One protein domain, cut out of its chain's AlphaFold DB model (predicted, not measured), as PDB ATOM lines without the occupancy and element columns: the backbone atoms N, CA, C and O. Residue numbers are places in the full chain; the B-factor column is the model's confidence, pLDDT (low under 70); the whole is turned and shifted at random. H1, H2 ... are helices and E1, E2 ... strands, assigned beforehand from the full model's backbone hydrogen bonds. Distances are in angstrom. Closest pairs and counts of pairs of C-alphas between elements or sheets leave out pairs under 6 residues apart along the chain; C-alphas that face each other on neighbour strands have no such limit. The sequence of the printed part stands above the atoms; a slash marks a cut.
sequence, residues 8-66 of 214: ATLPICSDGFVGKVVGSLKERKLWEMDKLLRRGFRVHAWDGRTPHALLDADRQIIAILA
ATOM      1  N   ALA A   8     209.975 198.096 113.963       80.62
ATOM      2  CA  ALA A   8     210.267 199.503 114.241       80.62
ATOM      3  C   ALA A   8     209.550 200.057 115.489       80.62
ATOM      4  O   ALA A   8     210.016 201.030 116.076       80.62
ATOM      5  N   THR A   9     208.439 199.443 115.916       83.06
ATOM      6  CA  THR A   9     207.699 199.855 117.118       83.06
ATOM      7  C   THR A   9     208.125 199.092 118.372       83.06
ATOM      8  O   THR A   9     207.641 199.392 119.461       83.06
ATOM      9  N   LEU A  10     208.984 198.075 118.242       81.50
ATOM     10  CA  LEU A  10     209.451 197.294 119.383       81.50
ATOM     11  C   LEU A  10     210.541 198.061 120.149       81.50
ATOM     12  O   LEU A  10     211.376 198.731 119.539       81.50
ATOM     13  N   PRO A  11     210.583 197.947 121.490       82.06
ATOM     14  CA  PRO A  11     211.597 198.586 122.319       82.06
ATOM     15  C   PRO A  11     212.928 197.827 122.213       82.06
ATOM     16  O   PRO A  11     213.381 197.213 123.170       82.06
ATOM     17  N   ILE A  12     213.554 197.848 121.040       81.25
ATOM     18  CA  ILE A  12     214.830 197.186 120.741       81.25
ATOM     19  C   ILE A  12     215.810 198.183 120.107       81.25
ATOM     20  O   ILE A  12     215.415 199.259 119.637       81.25
ATOM     21  N   CYS A  13     217.103 197.878 120.145       79.31
ATOM     22  CA  CYS A  13     218.117 198.631 119.408       79.31
ATOM     23  C   CYS A  13     218.063 198.314 117.909       79.31
ATOM     24  O   CYS A  13     217.422 197.354 117.475       79.31
ATOM     25  N   SER A  14     218.741 199.139 117.106       75.94
ATOM     26  CA  SER A  14     218.805 198.980 115.648       75.94
ATOM     27  C   SER A  14     219.384 197.627 115.228       75.94
ATOM     28  O   SER A  14     218.917 197.063 114.239       75.94
ATOM     29  N   ASP A  15     220.308 197.063 116.012       73.75
ATOM     30  CA  ASP A  15     220.874 195.729 115.784       73.75
ATOM     31  C   ASP A  15     219.836 194.593 115.854       73.75
ATOM     32  O   ASP A  15     220.050 193.541 115.259       73.75
ATOM     33  N   GLY A  16     218.693 194.811 116.513       77.44
ATOM     34  CA  GLY A  16     217.620 193.832 116.681       77.44
ATOM     35  C   GLY A  16     217.839 192.794 117.787       77.44
ATOM     36  O   GLY A  16     216.942 191.989 118.020       77.44
ATOM     37  N   PHE A  17     218.976 192.814 118.486       81.38
ATOM     38  CA  PHE A  17     219.331 191.821 119.509       81.38
ATOM     39  C   PHE A  17     219.330 192.389 120.928       81.38
ATOM     40  O   PHE A  17     219.146 191.626 121.881       81.38
ATOM     41  N   VAL A  18     219.502 193.705 121.083       83.25
ATOM     42  CA  VAL A  18     219.454 194.386 122.383       83.25
ATOM     43  C   VAL A  18     218.040 194.878 122.672       83.25
ATOM     44  O   VAL A  18     217.494 195.712 121.947       83.25
ATOM     45  N   GLY A  19     217.451 194.412 123.774       80.69
ATOM     46  CA  GLY A  19     216.183 194.947 124.269       80.69
ATOM     47  C   GLY A  19     216.377 196.216 125.104       80.69
ATOM     48  O   GLY A  19     217.249 196.275 125.968       80.69
ATOM     49  N   LYS A  20     215.536 197.227 124.883       79.25
ATOM     50  CA  LYS A  20     215.453 198.439 125.707       79.25
ATOM     51  C   LYS A  20     214.568 198.172 126.924       79.25
ATOM     52  O   LYS A  20     213.610 197.402 126.864       79.25
ATOM     53  N   VAL A  21     214.872 198.825 128.041       68.62
ATOM     54  CA  VAL A  21     214.039 198.755 129.249       68.62
ATOM     55  C   VAL A  21     212.890 199.760 129.115       68.62
ATOM     56  O   VAL A  21     213.132 200.960 129.020       68.62
ATOM     57  N   VAL A  22     211.642 199.285 129.118       66.62
ATOM     58  CA  VAL A  22     210.419 200.105 128.987       66.62
ATOM     59  C   VAL A  22     209.306 199.654 129.946       66.62
ATOM     60  O   VAL A  22     209.157 198.466 130.209       66.62
ATOM     61  N   GLY A  23     208.488 200.590 130.445       63.84
ATOM     62  CA  GLY A  23     207.211 200.298 131.123       63.84
ATOM     63  C   GLY A  23     207.267 199.234 132.235       63.84
ATOM     64  O   GLY A  23     208.017 199.386 133.201       63.84
ATOM     65  N   SER A  24     206.469 198.162 132.081       59.25
ATOM     66  CA  SER A  24     206.306 197.048 133.039       59.25
ATOM     67  C   SER A  24     207.597 196.304 133.382       59.25
ATOM     68  O   SER A  24     207.650 195.637 134.411       59.25
ATOM     69  N   LEU A  25     208.654 196.477 132.584       62.06
ATOM     70  CA  LEU A  25     209.975 195.872 132.783       62.06
ATOM     71  C   LEU A  25     210.728 196.440 134.003       62.06
ATOM     72  O   LEU A  25     211.816 195.971 134.335       62.06
ATOM     73  N   LYS A  26     210.177 197.468 134.665       61.94
ATOM     74  CA  LYS A  26     210.685 197.999 135.941       61.94
ATOM     75  C   LYS A  26     210.140 197.248 137.163       61.94
ATOM     76  O   LYS A  26     210.706 197.375 138.247       61.94
ATOM     77  N   GLU A  27     209.069 196.472 137.008       74.81
ATOM     78  CA  GLU A  27     208.403 195.755 138.098       74.81
ATOM     79  C   GLU A  27     208.735 194.256 138.074       74.81
ATOM     80  O   GLU A  27     208.888 193.648 137.018       74.81
ATOM     81  N   ARG A  28     208.802 193.616 139.251       84.94
ATOM     82  CA  ARG A  28     208.993 192.155 139.372       84.94
ATOM     83  C   ARG A  28     207.689 191.413 139.072       84.94
ATOM     84  O   ARG A  28     207.047 190.877 139.973       84.94
ATOM     85  N   LYS A  29     207.280 191.431 137.806       88.44
ATOM     86  CA  LYS A  29     205.982 190.929 137.356       88.44
ATOM     87  C   LYS A  29     206.085 189.534 136.753       88.44
ATOM     88  O   LYS A  29     206.894 189.313 135.863       88.44
ATOM     89  N   LEU A  30     205.227 188.618 137.200       89.56
ATOM     90  CA  LEU A  30     204.982 187.338 136.532       89.56
ATOM     91  C   LEU A  30     203.724 187.444 135.669       89.56
ATOM     92  O   LEU A  30     202.735 188.069 136.067       89.56
ATOM     93  N   TRP A  31     203.762 186.825 134.495       89.81
ATOM     94  CA  TRP A  31     202.623 186.754 133.589       89.81
ATOM     95  C   TRP A  31     201.992 185.364 133.647       89.81
ATOM     96  O   TRP A  31     202.650 184.362 133.392       89.81
ATOM     97  N   GLU A  32     200.705 185.319 133.978       91.38
ATOM     98  CA  GLU A  32     199.885 184.106 133.912       91.38
ATOM     99  C   GLU A  32     199.173 184.033 132.559       91.38
ATOM    100  O   GLU A  32     198.772 185.069 132.015       91.38
ATOM    101  N   MET A  33     198.956 182.814 132.055       92.94
ATOM    102  CA  MET A  33     198.308 182.574 130.760       92.94
ATOM    103  C   MET A  33     196.967 183.312 130.646       92.94
ATOM    104  O   MET A  33     196.787 184.113 129.735       92.94
ATOM    105  N   ASP A  34     196.069 183.155 131.620       95.94
ATOM    106  CA  ASP A  34     194.747 183.795 131.597       95.94
ATOM    107  C   ASP A  34     194.818 185.326 131.521       95.94
ATOM    108  O   ASP A  34     193.990 185.975 130.877       95.94
ATOM    109  N   LYS A  35     195.828 185.934 132.160       92.81
ATOM    110  CA  LYS A  35     196.055 187.385 132.102       92.81
ATOM    111  C   LYS A  35     196.531 187.820 130.716       92.81
ATOM    112  O   LYS A  35     196.165 188.912 130.282       92.81
ATOM    113  N   LEU A  36     197.333 186.998 130.037       92.62
ATOM    114  CA  LEU A  36     197.770 187.243 128.661       92.62
ATOM    115  C   LEU A  36     196.604 187.078 127.679       92.62
ATOM    116  O   LEU A  36     196.394 187.952 126.837       92.62
ATOM    117  N   LEU A  37     195.785 186.036 127.837       94.75
ATOM    118  CA  LEU A  37     194.593 185.816 127.011       94.75
ATOM    119  C   LEU A  37     193.603 186.980 127.126       94.75
ATOM    120  O   LEU A  37     193.184 187.533 126.111       94.75
ATOM    121  N   ARG A  38     193.315 187.453 128.349       95.44
ATOM    122  CA  ARG A  38     192.480 188.652 128.571       95.44
ATOM    123  C   ARG A  38     193.063 189.933 127.968       95.44
ATOM    124  O   ARG A  38     192.325 190.880 127.721       95.44
ATOM    125  N   ARG A  39     194.376 189.982 127.727       91.44
ATOM    126  CA  ARG A  39     195.059 191.087 127.032       91.44
ATOM    127  C   ARG A  39     195.057 190.944 125.507       91.44
ATOM    128  O   ARG A  39     195.634 191.791 124.832       91.44
ATOM    129  N   GLY A  40     194.434 189.899 124.965       91.19
ATOM    130  CA  GLY A  40     194.350 189.654 123.526       91.19
ATOM    131  C   GLY A  40     195.545 188.897 122.940       91.19
ATOM    132  O   GLY A  40     195.674 188.825 121.717       91.19
ATOM    133  N   PHE A  41     196.417 188.319 123.775       90.31
ATOM    134  CA  PHE A  41     197.409 187.363 123.283       90.31
ATOM    135  C   PHE A  41     196.708 186.094 122.792       90.31
ATOM    136  O   PHE A  41     195.652 185.711 123.290       90.31
ATOM    137  N   ARG A  42     197.318 185.432 121.809       90.62
ATOM    138  CA  ARG A  42     196.817 184.182 121.232       90.62
ATOM    139  C   ARG A  42     197.807 183.063 121.503       90.62
ATOM    140  O   ARG A  42     199.014 183.283 121.413       90.62
ATOM    141  N   VAL A  43     197.287 181.874 121.789       91.88
ATOM    142  CA  VAL A  43     198.103 180.662 121.873       91.88
ATOM    143  C   VAL A  43     198.409 180.195 120.458       91.88
ATOM    144  O   VAL A  43     197.504 180.030 119.643       91.88
ATOM    145  N   HIS A  44     199.690 179.992 120.170       89.94
ATOM    146  CA  HIS A  44     200.136 179.320 118.957       89.94
ATOM    147  C   HIS A  44     200.581 177.910 119.328       89.94
ATOM    148  O   HIS A  44     201.547 177.756 120.073       89.94
ATOM    149  N   ALA A  45     199.865 176.898 118.842       92.81
ATOM    150  CA  ALA A  45     200.255 175.511 119.056       92.81
ATOM    151  C   ALA A  45     201.547 175.216 118.283       92.81
ATOM    152  O   ALA A  45     201.675 175.538 117.099       92.81
ATOM    153  N   TRP A  46     202.508 174.607 118.966       94.25
ATOM    154  CA  TRP A  46     203.792 174.235 118.400       94.25
ATOM    155  C   TRP A  46     204.184 172.856 118.914       94.25
ATOM    156  O   TRP A  46     204.085 172.589 120.107       94.25
ATOM    157  N   ASP A  47     204.618 171.988 118.005       93.38
ATOM    158  CA  ASP A  47     205.050 170.618 118.297       93.38
ATOM    159  C   ASP A  47     206.422 170.553 118.996       93.38
ATOM    160  O   ASP A  47     206.852 169.478 119.408       93.38
ATOM    161  N   GLY A  48     207.125 171.688 119.101       92.94
ATOM    162  CA  GLY A  48     208.495 171.760 119.611       92.94
ATOM    163  C   GLY A  48     209.536 171.173 118.654       92.94
ATOM    164  O   GLY A  48     210.702 171.067 119.024       92.94
ATOM    165  N   ARG A  49     209.140 170.795 117.431       93.50
ATOM    166  CA  ARG A  49     209.997 170.123 116.447       93.50
ATOM    167  C   ARG A  49     210.163 170.909 115.168       93.50
ATOM    168  O   ARG A  49     211.291 171.137 114.743       93.50
ATOM    169  N   THR A  50     209.059 171.333 114.574       93.69
ATOM    170  CA  THR A  50     209.064 172.012 113.283       93.69
ATOM    171  C   THR A  50     209.488 173.469 113.475       93.69
ATOM    172  O   THR A  50     208.822 174.188 114.224       93.69
ATOM    173  N   PRO A  51     210.562 173.958 112.828       95.12
ATOM    174  CA  PRO A  51     210.992 175.339 113.009       95.12
ATOM    175  C   PRO A  51     209.916 176.335 112.554       95.12
ATOM    176  O   PRO A  51     209.402 176.241 111.439       95.12
ATOM    177  N   HIS A  52     209.600 177.335 113.380       95.06
ATOM    178  CA  HIS A  52     208.653 178.401 113.041       95.06
ATOM    179  C   HIS A  52     209.297 179.782 113.132       95.06
ATOM    180  O   HIS A  52     209.740 180.213 114.196       95.06
ATOM    181  N   ALA A  53     209.245 180.531 112.028       93.50
ATOM    182  CA  ALA A  53     209.572 181.949 112.034       93.50
ATOM    183  C   ALA A  53     208.353 182.804 112.413       93.50
ATOM    184  O   ALA A  53     207.276 182.713 111.800       93.50
ATOM    185  N   LEU A  54     208.537 183.662 113.413       92.19
ATOM    186  CA  LEU A  54     207.613 184.733 113.757       92.19
ATOM    187  C   LEU A  54     208.071 185.994 113.037       92.19
ATOM    188  O   LEU A  54     209.173 186.496 113.269       92.19
ATOM    189  N   LEU A  55     207.219 186.470 112.137       92.25
ATOM    190  CA  LEU A  55     207.468 187.638 111.313       92.25
ATOM    191  C   LEU A  55     206.673 188.828 111.840       92.25
ATOM    192  O   LEU A  55     205.564 188.657 112.349       92.25
ATOM    193  N   ASP A  56     207.209 190.028 111.691       89.75
ATOM    194  CA  ASP A  56     206.454 191.265 111.851       89.75
ATOM    195  C   ASP A  56     205.594 191.561 110.603       89.75
ATOM    196  O   ASP A  56     205.580 190.793 109.635       89.75
ATOM    197  N   ALA A  57     204.859 192.673 110.620       89.25
ATOM    198  CA  ALA A  57     203.986 193.089 109.524       89.25
ATOM    199  C   ALA A  57     204.747 193.412 108.221       89.25
ATOM    200  O   ALA A  57     204.148 193.368 107.150       89.25
ATOM    201  N   ASP A  58     206.052 193.677 108.306       90.06
ATOM    202  CA  ASP A  58     206.956 193.929 107.177       90.06
ATOM    203  C   ASP A  58     207.729 192.659 106.767       90.06
ATOM    204  O   ASP A  58     208.722 192.708 106.036       90.06
ATOM    205  N   ARG A  59     207.256 191.493 107.232       89.62
ATOM    206  CA  ARG A  59     207.819 190.159 106.982       89.62
ATOM    207  C   ARG A  59     209.259 189.986 107.480       89.62
ATOM    208  O   ARG A  59     209.950 189.071 107.036       89.62
ATOM    209  N   GLN A  60     209.701 190.811 108.424       88.56
ATOM    210  CA  GLN A  60     210.991 190.670 109.091       88.56
ATOM    211  C   GLN A  60     210.892 189.643 110.213       88.56
ATOM    212  O   GLN A  60     209.935 189.647 110.984       88.56
ATOM    213  N   ILE A  61     211.900 188.780 110.342       89.88
ATOM    214  CA  ILE A  61     211.989 187.839 111.462       89.88
ATOM    215  C   ILE A  61     212.189 188.629 112.762       89.88
ATOM    216  O   ILE A  61     213.131 189.411 112.877       89.88
ATOM    217  N   ILE A  62     211.314 188.398 113.743       88.62
ATOM    218  CA  ILE A  62     211.408 188.982 115.093       88.62
ATOM    219  C   ILE A  62     211.671 187.937 116.178       88.62
ATOM    220  O   ILE A  62     212.164 188.279 117.247       88.62
ATOM    221  N   ALA A  63     211.346 186.672 115.913       90.44
ATOM    222  CA  ALA A  63     211.661 185.546 116.779       90.44
ATOM    223  C   ALA A  63     211.601 184.239 115.983       90.44
ATOM    224  O   ALA A  63     210.856 184.127 115.007       90.44
ATOM    225  N   ILE A  64     212.363 183.246 116.430       93.50
ATOM    226  CA  ILE A  64     212.373 181.900 115.863       93.50
ATOM    227  C   ILE A  64     212.071 180.904 116.974       93.50
ATOM    228  O   ILE A  64     212.695 180.934 118.032       93.50
ATOM    229  N   LEU A  65     211.135 180.001 116.705       95.56
ATOM    230  CA  LEU A  65     210.964 178.769 117.457       95.56
ATOM    231  C   LEU A  65     211.767 177.702 116.702       95.56
ATOM    232  O   LEU A  65     211.308 177.213 115.674       95.56
ATOM    233  N   ALA A  66     213.004 177.437 117.130       95.56
ATOM    234  CA  ALA A  66     213.982 176.692 116.322       95.56
ATOM    235  C   ALA A  66     213.670 175.193 116.187       95.56
ATOM    236  O   ALA A  66     214.073 174.580 115.205       95.56
TER     237      ALA A  66
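Overview. This is residues 8 to 66 of the 214 residues of an uncharacterized protein of Sparassis crispa (UniProt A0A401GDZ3). With little regular structure, the chain makes a loose open ring of mostly unnamed stretches round an empty middle, with the small strand hairpin E1 and E2 on one side and the short helices H1 and H2 elsewhere along it. The 59 printed residues have two named helices, then two named strands, in an antiparallel sheet; the class is mixed, with 19 residues in named elements. The whole is loose, radius of gyration 13.9 A, spanning 34 by 32 by 19 A.

Along the chain. E1, residues 52 to 55, begins at C-alpha (208.653, 178.401, 113.041). E2, residues 61 to 65, is 10.9 A long. H2 is residues 33 to 38, 8.7 A; H1, residues 23 to 26, begins at (207.211, 200.298, 131.123).

Arrangement. E1 and E2 form a hairpin at 160 degrees; N 52 and O 65 are 2.9 A apart, within hydrogen-bond range. H1 and H2 are apart. H2 has every O i to N i+4 pair within range; H1 is too short for one.

Size, cuts and confidence. The printed part has no cut. The link from H2 to E1 is long, 13 residues. Residues 21 to 26 are under 70 in pLDDT.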